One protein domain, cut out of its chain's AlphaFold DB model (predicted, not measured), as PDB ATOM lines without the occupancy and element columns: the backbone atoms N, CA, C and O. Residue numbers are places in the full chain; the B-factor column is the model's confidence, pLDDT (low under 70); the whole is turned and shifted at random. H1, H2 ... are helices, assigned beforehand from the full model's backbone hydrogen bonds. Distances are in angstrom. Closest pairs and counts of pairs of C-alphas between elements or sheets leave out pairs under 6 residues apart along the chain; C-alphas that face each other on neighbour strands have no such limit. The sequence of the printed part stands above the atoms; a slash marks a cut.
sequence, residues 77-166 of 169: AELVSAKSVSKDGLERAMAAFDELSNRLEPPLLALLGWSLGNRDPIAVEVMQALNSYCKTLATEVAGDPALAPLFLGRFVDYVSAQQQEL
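What this domain is: This is residues 77 to 166 of the 169 residues of an uncharacterized protein of Aerococcus urinae (UniProt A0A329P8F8). Two long helices, H4 and H5, make a V; H3 bridges its open end, H2 packs on both from the closed end, and little H1 packs on H2. The printed part has 90 residues with five named helices, H1 to H5 in order, and no named strand: all helix. It is compact, with a radius of gyration of the C-alphas of 13.3 A, and spans 40 by 25 by 18 A.

Where its parts are: H1, residues 77 to 80, begins at C-alpha 77 (-30.479, 6.467, -46.810). H2 is residues 89 to 103, 21.3 A; H3, 106 to 115, 14.0 A; H4, 121 to 142, 31.1 A. H5, 145 to 164, 30.0 A, ends at C-alpha 164 (-25.845, 10.184, -16.745).

How they stand to each other: H1 touches H2, closest C-alphas Leu 79 and Ala 96, 5.5 A. H3 touches H5 about perpendicular, 75 degrees, closest C-alphas Gly 113 and Val 159, 5.8 A. H4 touches H5 at a steep tilt of 54 degrees, opposite ways, closest C-alphas Lys 135 and Ala 148, 4.8 A. Every O i to N i+4 pair is within hydrogen-bond range in H2, H3 and H4, and 14 of 16 in H5; H1 is too short for one.

The domain as a whole: The C-alphas farthest apart, Val 85 and Asp 120, are 41.3 A apart. The printed part has no cut and no long link; pLDDT is under 70 at residues 81 to 86 and 165 to 166.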
ATOM      1  N   ALA A  77     -30.912   5.784 -45.590       83.75
ATOM      2  CA  ALA A  77     -30.479   6.467 -46.810       83.75
ATOM      3  C   ALA A  77     -29.868   7.857 -46.539       83.75
ATOM      4  O   ALA A  77     -28.916   8.261 -47.208       83.75
ATOM      5  N   GLU A  78     -30.366   8.574 -45.528       82.88
ATOM      6  CA  GLU A  78     -29.833   9.884 -45.159       82.88
ATOM      7  C   GLU A  78     -28.487   9.779 -44.427       82.88
ATOM      8  O   GLU A  78     -27.655  10.676 -44.555       82.88
ATOM      9  N   LEU A  79     -28.240   8.671 -43.721       80.50
ATOM     10  CA  LEU A  79     -26.978   8.391 -43.026       80.50
ATOM     11  C   LEU A  79     -25.877   7.949 -43.999       80.50
ATOM     12  O   LEU A  79     -24.723   8.341 -43.855       80.50
ATOM     13  N   VAL A  80     -26.241   7.172 -45.023       70.50
ATOM     14  CA  VAL A  80     -25.320   6.678 -46.065       70.50
ATOM     15  C   VAL A  80     -24.775   7.830 -46.917       70.50
ATOM     16  O   VAL A  80     -23.611   7.816 -47.316       70.50
ATOM     17  N   SER A  81     -25.592   8.859 -47.163       62.12
ATOM     18  CA  SER A  81     -25.205  10.017 -47.981       62.12
ATOM     19  C   SER A  81     -24.138  10.920 -47.339       62.12
ATOM     20  O   SER A  81     -23.507  11.715 -48.035       62.12
ATOM     21  N   ALA A  82     -23.914  10.798 -46.025       52.72
ATOM     22  CA  ALA A  82     -23.212  11.809 -45.244       52.72
ATOM     23  C   ALA A  82     -21.672  11.731 -45.276       52.72
ATOM     24  O   ALA A  82     -21.055  12.719 -44.893       52.72
ATOM     25  N   LYS A  83     -21.026  10.634 -45.723       53.41
ATOM     26  CA  LYS A  83     -19.543  10.522 -45.851       53.41
ATOM     27  C   LYS A  83     -19.102   9.214 -46.546       53.41
ATOM     28  O   LYS A  83     -18.420   8.370 -45.973       53.41
ATOM     29  N   SER A  84     -19.465   9.021 -47.812       52.56
ATOM     30  CA  SER A  84     -19.132   7.807 -48.584       52.56
ATOM     31  C   SER A  84     -17.690   7.773 -49.142       52.56
ATOM     32  O   SER A  84     -17.497   7.483 -50.323       52.56
ATOM     33  N   VAL A  85     -16.666   8.107 -48.347       56.66
ATOM     34  CA  VAL A  85     -15.277   8.219 -48.860       56.66
ATOM     35  C   VAL A  85     -14.398   7.010 -48.504       56.66
ATOM     36  O   VAL A  85     -13.450   6.719 -49.233       56.66
ATOM     37  N   SER A  86     -14.712   6.261 -47.439       67.38
ATOM     38  CA  SER A  86     -13.908   5.095 -47.035       67.38
ATOM     39  C   SER A  86     -14.356   3.794 -47.707       67.38
ATOM     40  O   SER A  86     -15.551   3.528 -47.855       67.38
ATOM     41  N   LYS A  87     -13.376   2.965 -48.090       73.50
ATOM     42  CA  LYS A  87     -13.592   1.588 -48.562       73.50
ATOM     43  C   LYS A  87     -13.734   0.588 -47.411       73.50
ATOM     44  O   LYS A  87     -14.187  -0.527 -47.653       73.50
ATOM     45  N   ASP A  88     -13.360   0.971 -46.192       83.19
ATOM     46  CA  ASP A  88     -13.460   0.103 -45.026       83.19
ATOM     47  C   ASP A  88     -14.897   0.070 -44.473       83.19
ATOM     48  O   ASP A  88     -15.586   1.088 -44.369       83.19
ATOM     49  N   GLY A  89     -15.385  -1.131 -44.161       78.12
ATOM     50  CA  GLY A  89     -16.738  -1.339 -43.639       78.12
ATOM     51  C   GLY A  89     -16.903  -0.806 -42.217       78.12
ATOM     52  O   GLY A  89     -17.948  -0.237 -41.896       78.12
ATOM     53  N   LEU A  90     -15.862  -0.929 -41.388       81.62
ATOM     54  CA  LEU A  90     -15.889  -0.478 -40.000       81.62
ATOM     55  C   LEU A  90     -15.861   1.053 -39.905       81.62
ATOM     56  O   LEU A  90     -16.667   1.628 -39.175       81.62
ATOM     57  N   GLU A  91     -15.009   1.730 -40.677       83.88
ATOM     58  CA  GLU A  91     -15.006   3.199 -40.747       83.88
ATOM     59  C   GLU A  91     -16.351   3.769 -41.223       83.88
ATOM     60  O   GLU A  91     -16.860   4.726 -40.635       83.88
ATOM     61  N   ARG A  92     -16.972   3.158 -42.244       81.62
ATOM     62  CA  ARG A  92     -18.318   3.553 -42.693       81.62
ATOM     63  C   ARG A  92     -19.359   3.347 -41.596       81.62
ATOM     64  O   ARG A  92     -20.197   4.224 -41.387       81.62
ATOM     65  N   ALA A  93     -19.291   2.226 -40.878       82.56
ATOM     66  CA  ALA A  93     -20.186   1.947 -39.761       82.56
ATOM     67  C   ALA A  93     -20.059   2.995 -38.646       82.56
ATOM     68  O   ALA A  93     -21.066   3.518 -38.172       82.56
ATOM     69  N   MET A  94     -18.829   3.350 -38.275       83.50
ATOM     70  CA  MET A  94     -18.554   4.377 -37.270       83.50
ATOM     71  C   MET A  94     -19.086   5.751 -37.693       83.50
ATOM     72  O   MET A  94     -19.815   6.381 -36.930       83.50
ATOM     73  N   ALA A  95     -18.819   6.177 -38.930       84.62
ATOM     74  CA  ALA A  95     -19.311   7.457 -39.438       84.62
ATOM     75  C   ALA A  95     -20.849   7.529 -39.479       84.62
ATOM     76  O   ALA A  95     -21.433   8.562 -39.150       84.62
ATOM     77  N   ALA A  96     -21.517   6.432 -39.852       85.25
ATOM     78  CA  ALA A  96     -22.975   6.372 -39.844       85.25
ATOM     79  C   ALA A  96     -23.554   6.400 -38.426       85.25
ATOM     80  O   ALA A  96     -24.619   6.982 -38.222       85.25
ATOM     81  N   PHE A  97     -22.871   5.796 -37.448       86.88
ATOM     82  CA  PHE A  97     -23.271   5.898 -36.047       86.88
ATOM     83  C   PHE A  97     -23.143   7.334 -35.527       86.88
ATOM     84  O   PHE A  97     -24.074   7.823 -34.888       86.88
ATOM     85  N   ASP A  98     -22.046   8.026 -35.833       87.00
ATOM     86  CA  ASP A  98     -21.853   9.417 -35.409       87.00
ATOM     87  C   ASP A  98     -22.968  10.317 -35.963       87.00
ATOM     88  O   ASP A  98     -23.605  11.063 -35.217       87.00
ATOM     89  N   GLU A  99     -23.285  10.186 -37.253       87.44
ATOM     90  CA  GLU A  99     -24.372  10.940 -37.888       87.44
ATOM     91  C   GLU A  99     -25.743  10.603 -37.290       87.44
ATOM     92  O   GLU A  99     -26.560  11.488 -37.030       87.44
ATOM     93  N   LEU A 100     -25.992   9.321 -37.035       88.12
ATOM     94  CA  LEU A 100     -27.207   8.854 -36.387       88.12
ATOM     95  C   LEU A 100     -27.355   9.451 -34.990       88.12
ATOM     96  O   LEU A 100     -28.426   9.960 -34.674       88.12
ATOM     97  N   SER A 101     -26.290   9.438 -34.185       86.44
ATOM     98  CA  SER A 101     -26.296   9.969 -32.818       86.44
ATOM     99  C   SER A 101     -26.692  11.450 -32.778       86.44
ATOM    100  O   SER A 101     -27.506  11.845 -31.947       86.44
ATOM    101  N   ASN A 102     -26.252  12.240 -33.764       86.25
ATOM    102  CA  ASN A 102     -26.609  13.654 -33.910       86.25
ATOM    103  C   ASN A 102     -28.078  13.892 -34.303       86.25
ATOM    104  O   ASN A 102     -28.581  15.008 -34.171       86.25
ATOM    105  N   ARG A 103     -28.773  12.865 -34.803       87.94
ATOM    106  CA  ARG A 103     -30.160  12.949 -35.291       87.94
ATOM    107  C   ARG A 103     -31.177  12.311 -34.349       87.94
ATOM    108  O   ARG A 103     -32.375  12.355 -34.632       87.94
ATOM    109  N   LEU A 104     -30.738  11.700 -33.249       87.44
ATOM    110  CA  LEU A 104     -31.649  11.086 -32.287       87.44
ATOM    111  C   LEU A 104     -32.386  12.164 -31.491       87.44
ATOM    112  O   LEU A 104     -31.802  12.915 -30.713       87.44
ATOM    113  N   GLU A 105     -33.703  12.222 -31.663       87.56
ATOM    114  CA  GLU A 105     -34.525  13.176 -30.930       87.56
ATOM    115  C   GLU A 105     -34.644  12.800 -29.437       87.56
ATOM    116  O   GLU A 105     -34.743  11.612 -29.099       87.56
ATOM    117  N   PRO A 106     -34.756  13.783 -28.520       86.12
ATOM    118  CA  PRO A 106     -34.856  13.522 -27.082       86.12
ATOM    119  C   PRO A 106     -35.959  12.532 -26.650       86.12
ATOM    120  O   PRO A 106     -35.700  11.730 -25.753       86.12
ATOM    121  N   PRO A 107     -37.174  12.524 -27.245       86.81
ATOM    122  CA  PRO A 107     -38.196  11.531 -26.905       86.81
ATOM    123  C   PRO A 107     -37.781  10.099 -27.255       86.81
ATOM    124  O   PRO A 107     -38.056   9.180 -26.485       86.81
ATOM    125  N   LEU A 108     -37.101   9.911 -28.389       87.81
ATOM    126  CA  LEU A 108     -36.587   8.607 -28.792       87.81
ATOM    127  C   LEU A 108     -35.456   8.171 -27.856       87.81
ATOM    128  O   LEU A 108     -35.458   7.029 -27.417       87.81
ATOM    129  N   LEU A 109     -34.553   9.079 -27.469       87.94
ATOM    130  CA  LEU A 109     -33.499   8.784 -26.490       87.94
ATOM    131  C   LEU A 109     -34.058   8.372 -25.127       87.94
ATOM    132  O   LEU A 109     -33.610   7.381 -24.554       87.94
ATOM    133  N   ALA A 110     -35.065   9.091 -24.627       87.38
ATOM    134  CA  ALA A 110     -35.731   8.739 -23.377       87.38
ATOM    135  C   ALA A 110     -36.391   7.356 -23.453       87.38
ATOM    136  O   ALA A 110     -36.272   6.566 -22.518       87.38
ATOM    137  N   LEU A 111     -37.054   7.054 -24.574       89.25
ATOM    138  CA  LEU A 111     -37.698   5.765 -24.801       89.25
ATOM    139  C   LEU A 111     -36.677   4.630 -24.901       89.25
ATOM    140  O   LEU A 111     -36.852   3.607 -24.246       89.25
ATOM    141  N   LEU A 112     -35.604   4.811 -25.677       89.38
ATOM    142  CA  LEU A 112     -34.521   3.836 -25.808       89.38
ATOM    143  C   LEU A 112     -33.888   3.559 -24.446       89.38
ATOM    144  O   LEU A 112     -33.825   2.408 -24.034       89.38
ATOM    145  N   GLY A 113     -33.512   4.605 -23.708       88.31
ATOM    146  CA  GLY A 113     -32.881   4.456 -22.400       88.31
ATOM    147  C   GLY A 113     -33.790   3.837 -21.343       88.31
ATOM    148  O   GLY A 113     -33.330   3.059 -20.517       88.31
ATOM    149  N   TRP A 114     -35.093   4.120 -21.385       88.19
ATOM    150  CA  TRP A 114     -36.070   3.432 -20.541       88.19
ATOM    151  C   TRP A 114     -36.268   1.960 -20.924       88.19
ATOM    152  O   TRP A 114     -36.608   1.152 -20.061       88.19
ATOM    153  N   SER A 115     -36.074   1.625 -22.202       88.88
ATOM    154  CA  SER A 115     -36.298   0.279 -22.737       88.88
ATOM    155  C   SER A 115     -35.120  -0.663 -22.516       88.88
ATOM    156  O   SER A 115     -35.314  -1.875 -22.410       88.88
ATOM    157  N   LEU A 116     -33.900  -0.126 -22.415       86.50
ATOM    158  CA  LEU A 116     -32.735  -0.895 -21.987       86.50
ATOM    159  C   LEU A 116     -33.074  -1.605 -20.670       86.50
ATOM    160  O   LEU A 116     -33.651  -0.990 -19.789       86.50
ATOM    161  N   GLY A 117     -32.803  -2.906 -20.545       77.69
ATOM    162  CA  GLY A 117     -32.999  -3.680 -19.305       77.69
ATOM    163  C   GLY A 117     -34.434  -3.801 -18.753       77.69
ATOM    164  O   GLY A 117     -34.637  -4.521 -17.772       77.69
ATOM    165  N   ASN A 118     -35.428  -3.146 -19.356       84.44
ATOM    166  CA  ASN A 118     -36.805  -3.126 -18.880       84.44
ATOM    167  C   ASN A 118     -37.621  -4.260 -19.519       84.44
ATOM    168  O   ASN A 118     -37.511  -4.539 -20.711       84.44
ATOM    169  N   ARG A 119     -38.427  -4.946 -18.701       84.25
ATOM    170  CA  ARG A 119     -39.232  -6.110 -19.113       84.25
ATOM    171  C   ARG A 119     -40.648  -5.752 -19.557       84.25
ATOM    172  O   ARG A 119     -41.414  -6.653 -19.885       84.25
ATOM    173  N   ASP A 120     -41.003  -4.473 -19.525       85.62
ATOM    174  CA  ASP A 120     -42.276  -3.993 -20.047       85.62
ATOM    175  C   ASP A 120     -42.454  -4.420 -21.523       85.62
ATOM    176  O   ASP A 120     -41.502  -4.302 -22.299       85.62
ATOM    177  N   PRO A 121     -43.632  -4.918 -21.948       87.81
ATOM    178  CA  PRO A 121     -43.851  -5.339 -23.332       87.81
ATOM    179  C   PRO A 121     -43.498  -4.264 -24.368       87.81
ATOM    180  O   PRO A 121     -42.897  -4.577 -25.393       87.81
ATOM    181  N   ILE A 122     -43.783  -2.989 -24.076       87.38
ATOM    182  CA  ILE A 122     -43.448  -1.867 -24.960       87.38
ATOM    183  C   ILE A 122     -41.931  -1.678 -25.028       87.38
ATOM    184  O   ILE A 122     -41.386  -1.446 -26.106       87.38
ATOM    185  N   ALA A 123     -41.231  -1.800 -23.897       88.62
ATOM    186  CA  ALA A 123     -39.770  -1.742 -23.874       88.62
ATOM    187  C   ALA A 123     -39.154  -2.854 -24.737       88.62
ATOM    188  O   ALA A 123     -38.226  -2.608 -25.511       88.62
ATOM    189  N   VAL A 124     -39.707  -4.068 -24.661       89.56
ATOM    190  CA  VAL A 124     -39.266  -5.200 -25.486       89.56
ATOM    191  C   VAL A 124     -39.471  -4.908 -26.977       89.56
ATOM    192  O   VAL A 124     -38.547  -5.124 -27.763       89.56
ATOM    193  N   GLU A 125     -40.625  -4.365 -27.374       90.12
ATOM    194  CA  GLU A 125     -40.896  -3.966 -28.765       90.12
ATOM    195  C   GLU A 125     -39.915  -2.893 -29.267       90.12
ATOM    196  O   GLU A 125     -39.383  -3.000 -30.376       90.12
ATOM    197  N   VAL A 126     -39.613  -1.885 -28.442       90.75
ATOM    198  CA  VAL A 126     -38.630  -0.837 -28.770       90.75
ATOM    199  C   VAL A 126     -37.246  -1.442 -29.008       90.75
ATOM    200  O   VAL A 126     -36.589  -1.108 -29.997       90.75
ATOM    201  N   MET A 127     -36.806  -2.362 -28.146       91.00
ATOM    202  CA  MET A 127     -35.502  -3.014 -28.290       91.00
ATOM    203  C   MET A 127     -35.437  -3.929 -29.518       91.00
ATOM    204  O   MET A 127     -34.400  -4.001 -30.183       91.00
ATOM    205  N   GLN A 128     -36.538  -4.594 -29.875       92.00
ATOM    206  CA  GLN A 128     -36.634  -5.367 -31.117       92.00
ATOM    207  C   GLN A 128     -36.562  -4.469 -32.361       92.00
ATOM    208  O   GLN A 128     -35.882  -4.818 -33.334       92.00
ATOM    209  N   ALA A 129     -37.214  -3.303 -32.323       92.00
ATOM    210  CA  ALA A 129     -37.145  -2.313 -33.393       92.00
ATOM    211  C   ALA A 129     -35.720  -1.758 -33.554       92.00
ATOM    212  O   ALA A 129     -35.212  -1.721 -34.675       92.00
ATOM    213  N   LEU A 130     -35.042  -1.417 -32.449       92.19
ATOM    214  CA  LEU A 130     -33.638  -0.992 -32.459       92.19
ATOM    215  C   LEU A 130     -32.730  -2.069 -33.066       92.19
ATOM    216  O   LEU A 130     -31.935  -1.778 -33.953       92.19
ATOM    217  N   ASN A 131     -32.871  -3.326 -32.636       91.94
ATOM    218  CA  ASN A 131     -32.066  -4.431 -33.158       91.94
ATOM    219  C   ASN A 131     -32.260  -4.622 -34.674       91.94
ATOM    220  O   ASN A 131     -31.297  -4.809 -35.416       91.94
ATOM    221  N   SER A 132     -33.505  -4.540 -35.149       92.81
ATOM    222  CA  SER A 132     -33.823  -4.637 -36.582       92.81
ATOM    223  C   SER A 132     -33.235  -3.466 -37.372       92.81
ATOM    224  O   SER A 132     -32.673  -3.657 -38.455       92.81
ATOM    225  N   TYR A 133     -33.294  -2.264 -36.801       92.31
ATOM    226  CA  TYR A 133     -32.683  -1.073 -37.373       92.31
ATOM    227  C   TYR A 133     -31.155  -1.206 -37.468       92.31
ATOM    228  O   TYR A 133     -30.599  -1.011 -38.544       92.31
ATOM    229  N   CYS A 134     -30.470  -1.635 -36.400       91.75
ATOM    230  CA  CYS A 134     -29.018  -1.852 -36.397       91.75
ATOM    231  C   CYS A 134     -28.568  -2.899 -37.427       91.75
ATOM    232  O   CYS A 134     -27.534  -2.718 -38.064       91.75
ATOM    233  N   LYS A 135     -29.340  -3.976 -37.629       92.19
ATOM    234  CA  LYS A 135     -29.058  -4.981 -38.673       92.19
ATOM    235  C   LYS A 135     -29.165  -4.404 -40.080       92.19
ATOM    236  O   LYS A 135     -28.306  -4.669 -40.922       92.19
ATOM    237  N   THR A 136     -30.204  -3.609 -40.319       92.06
ATOM    238  CA  THR A 136     -30.415  -2.949 -41.612       92.06
ATOM    239  C   THR A 136     -29.306  -1.931 -41.864       92.06
ATOM    240  O   THR A 136     -28.679  -1.958 -42.917       92.06
ATOM    241  N   LEU A 137     -28.967  -1.126 -40.853       89.25
ATOM    242  CA  LEU A 137     -27.877  -0.158 -40.907       89.25
ATOM    243  C   LEU A 137     -26.533  -0.831 -41.213       89.25
ATOM    244  O   LEU A 137     -25.823  -0.390 -42.108       89.25
ATOM    245  N   ALA A 138     -26.204  -1.929 -40.528       89.44
ATOM    246  CA  ALA A 138     -24.971  -2.678 -40.767       89.44
ATOM    247  C   ALA A 138     -24.894  -3.244 -42.193       89.44
ATOM    248  O   ALA A 138     -23.854  -3.166 -42.847       89.44
ATOM    249  N   THR A 139     -26.018  -3.743 -42.704       90.19
ATOM    250  CA  THR A 139     -26.105  -4.269 -44.069       90.19
ATOM    251  C   THR A 139     -25.941  -3.158 -45.107       90.19
ATOM    252  O   THR A 139     -25.122  -3.284 -46.011       90.19
ATOM    253  N   GLU A 140     -26.677  -2.055 -44.974       87.75
ATOM    254  CA  GLU A 140     -26.699  -0.984 -45.978       87.75
ATOM    255  C   GLU A 140     -25.444  -0.102 -45.949       87.75
ATOM    256  O   GLU A 140     -24.967   0.335 -46.997       87.75
ATOM    257  N   VAL A 141     -24.877   0.148 -44.767       84.69
ATOM    258  CA  VAL A 141     -23.711   1.030 -44.609       84.69
ATOM    259  C   VAL A 141     -22.403   0.271 -44.763       84.69
ATOM    260  O   VAL A 141     -21.498   0.749 -45.448       84.69
ATOM    261  N   ALA A 142     -22.274  -0.885 -44.110       80.19
ATOM    262  CA  ALA A 142     -21.006  -1.605 -44.038       80.19
ATOM    263  C   ALA A 142     -20.937  -2.791 -45.008       80.19
ATOM    264  O   ALA A 142     -19.838  -3.232 -45.342       80.19
ATOM    265  N   GLY A 143     -22.080  -3.274 -45.508       82.81
ATOM    266  CA  GLY A 143     -22.148  -4.502 -46.301       82.81
ATOM    267  C   GLY A 143     -21.965  -5.772 -45.465       82.81
ATOM    268  O   GLY A 143     -21.793  -6.842 -46.040       82.81
ATOM    269  N   ASP A 144     -21.990  -5.660 -44.133       85.38
ATOM    270  CA  ASP A 144     -21.758  -6.773 -43.214       85.38
ATOM    271  C   ASP A 144     -22.742  -6.732 -42.025       85.38
ATOM    272  O   ASP A 144     -22.570  -5.933 -41.098       85.38
ATOM    273  N   PRO A 145     -23.772  -7.600 -41.998       86.25
ATOM    274  CA  PRO A 145     -24.717  -7.671 -40.887       86.25
ATOM    275  C   PRO A 145     -24.078  -8.149 -39.570       86.25
ATOM    276  O   PRO A 145     -24.671  -7.931 -38.509       86.25
ATOM    277  N   ALA A 146     -22.886  -8.761 -39.594       88.00
ATOM    278  CA  ALA A 146     -22.170  -9.172 -38.385       88.00
ATOM    279  C   ALA A 146     -21.714  -7.977 -37.529       88.00
ATOM    280  O   ALA A 146     -21.424  -8.151 -36.347       88.00
ATOM    281  N   LEU A 147     -21.729  -6.759 -38.084       87.12
ATOM    282  CA  LEU A 147     -21.462  -5.517 -37.355       87.12
ATOM    283  C   LEU A 147     -22.682  -4.972 -36.593       87.12
ATOM    284  O   LEU A 147     -22.549  -4.017 -35.830       87.12
ATOM    285  N   ALA A 148     -23.873  -5.566 -36.722       89.69
ATOM    286  CA  ALA A 148     -25.062  -5.116 -35.989       89.69
ATOM    287  C   ALA A 148     -24.877  -5.042 -34.451       89.69
ATOM    288  O   ALA A 148     -25.330  -4.060 -33.857       89.69
ATOM    289  N   PRO A 149     -24.189  -5.997 -33.783       90.06
ATOM    290  CA  PRO A 149     -23.904  -5.905 -32.351       90.06
ATOM    291  C   PRO A 149     -23.017  -4.712 -31.979       90.06
ATOM    292  O   PRO A 149     -23.181  -4.162 -30.894       90.06
ATOM    293  N   LEU A 150     -22.119  -4.279 -32.874       87.38
ATOM    294  CA  LEU A 150     -21.290  -3.091 -32.656       87.38
ATOM    295  C   LEU A 150     -22.161  -1.832 -32.588       87.38
ATOM    296  O   LEU A 150     -22.024  -1.047 -31.653       87.38
ATOM    297  N   PHE A 151     -23.086  -1.664 -33.540       87.56
ATOM    298  CA  PHE A 151     -24.042  -0.554 -33.511       87.56
ATOM    299  C   PHE A 151     -24.899  -0.583 -32.253       87.56
ATOM    300  O   PHE A 151     -25.088   0.452 -31.622       87.56
ATOM    301  N   LEU A 152     -25.393  -1.765 -31.874       88.81
ATOM    302  CA  LEU A 152     -26.197  -1.919 -30.669       88.81
ATOM    303  C   LEU A 152     -25.403  -1.516 -29.417       88.81
ATOM    304  O   LEU A 152     -25.907  -0.726 -28.626       88.81
ATOM    305  N   GLY A 153     -24.162  -1.991 -29.266       88.12
ATOM    306  CA  GLY A 153     -23.287  -1.616 -28.150       88.12
ATOM    307  C   GLY A 153     -23.043  -0.108 -28.084       88.12
ATOM    308  O   GLY A 153     -23.275   0.510 -27.051       88.12
ATOM    309  N   ARG A 154     -22.709   0.512 -29.221       89.00
ATOM    310  CA  ARG A 154     -22.525   1.969 -29.321       89.00
ATOM    311  C   ARG A 154     -23.786   2.753 -28.959       89.00
ATOM    312  O   ARG A 154     -23.696   3.779 -28.288       89.00
ATOM    313  N   PHE A 155     -24.959   2.269 -29.360       86.81
ATOM    314  CA  PHE A 155     -26.240   2.854 -28.970       86.81
ATOM    315  C   PHE A 155     -26.456   2.811 -27.459       86.81
ATOM    316  O   PHE A 155     -26.877   3.811 -26.881       86.81
ATOM    317  N   VAL A 156     -26.168   1.671 -26.826       86.81
ATOM    318  CA  VAL A 156     -26.280   1.518 -25.370       86.81
ATOM    319  C   VAL A 156     -25.348   2.493 -24.662       86.81
ATOM    320  O   VAL A 156     -25.798   3.191 -23.754       86.81
ATOM    321  N   ASP A 157     -24.093   2.591 -25.100       88.12
ATOM    322  CA  ASP A 157     -23.102   3.495 -24.510       88.12
ATOM    323  C   ASP A 157     -23.537   4.960 -24.637       88.12
ATOM    324  O   ASP A 157     -23.549   5.698 -23.653       88.12
ATOM    325  N   TYR A 158     -23.964   5.368 -25.836       88.12
ATOM    326  CA  TYR A 158     -24.417   6.731 -26.106       88.12
ATOM    327  C   TYR A 158     -25.643   7.109 -25.271       88.12
ATOM    328  O   TYR A 158     -25.657   8.146 -24.609       88.12
ATOM    329  N   VAL A 159     -26.668   6.254 -25.255       86.31
ATOM    330  CA  VAL A 159     -27.891   6.496 -24.480       86.31
ATOM    331  C   VAL A 159     -27.585   6.539 -22.982       86.31
ATOM    332  O   VAL A 159     -28.109   7.400 -22.277       86.31
ATOM    333  N   SER A 160     -26.707   5.657 -22.501       82.88
ATOM    334  CA  SER A 160     -26.293   5.621 -21.094       82.88
ATOM    335  C   SER A 160     -25.533   6.890 -20.695       82.88
ATOM    336  O   SER A 160     -25.824   7.462 -19.645       82.88
ATOM    337  N   ALA A 161     -24.625   7.381 -21.545       85.12
ATOM    338  CA  ALA A 161     -23.927   8.651 -21.334       85.12
ATOM    339  C   ALA A 161     -24.910   9.833 -21.268       85.12
ATOM    340  O   ALA A 161     -24.876  10.623 -20.326       85.12
ATOM    341  N   GLN A 162     -25.860   9.898 -22.207       81.88
ATOM    342  CA  GLN A 162     -26.892  10.940 -22.239       81.88
ATOM    343  C   GLN A 162     -27.840  10.900 -21.026       81.88
ATOM    344  O   GLN A 162     -28.391  11.928 -20.635       81.88
ATOM    345  N   GLN A 163     -28.040   9.734 -20.403       72.69
ATOM    346  CA  GLN A 163     -28.809   9.622 -19.159       72.69
ATOM    347  C   GLN A 163     -28.012  10.063 -17.920       72.69
ATOM    348  O   GLN A 163     -28.588  10.665 -17.011       72.69
ATOM    349  N   GLN A 164     -26.703   9.803 -17.876       70.88
ATOM    350  CA  GLN A 164     -25.845  10.184 -16.745       70.88
ATOM    351  C   GLN A 164     -25.667  11.702 -16.623       70.88
ATOM    352  O   GLN A 164     -25.721  12.224 -15.512       70.88
ATOM    353  N   GLU A 165     -25.562  12.426 -17.741       62.75
ATOM    354  CA  GLU A 165     -25.453  13.898 -17.760       62.75
ATOM    355  C   GLU A 165     -26.656  14.623 -17.118       62.75
ATOM    356  O   GLU A 165     -26.576  15.804 -16.784       62.75
ATOM    357  N   LEU A 166     -27.777  13.925 -16.915       54.66
ATOM    358  CA  LEU A 166     -29.027  14.482 -16.397       54.66
ATOM    359  C   LEU A 166     -29.282  14.180 -14.914       54.66
ATOM    360  O   LEU A 166     -30.295  14.632 -14.376       54.66
TER     361      LEU A 166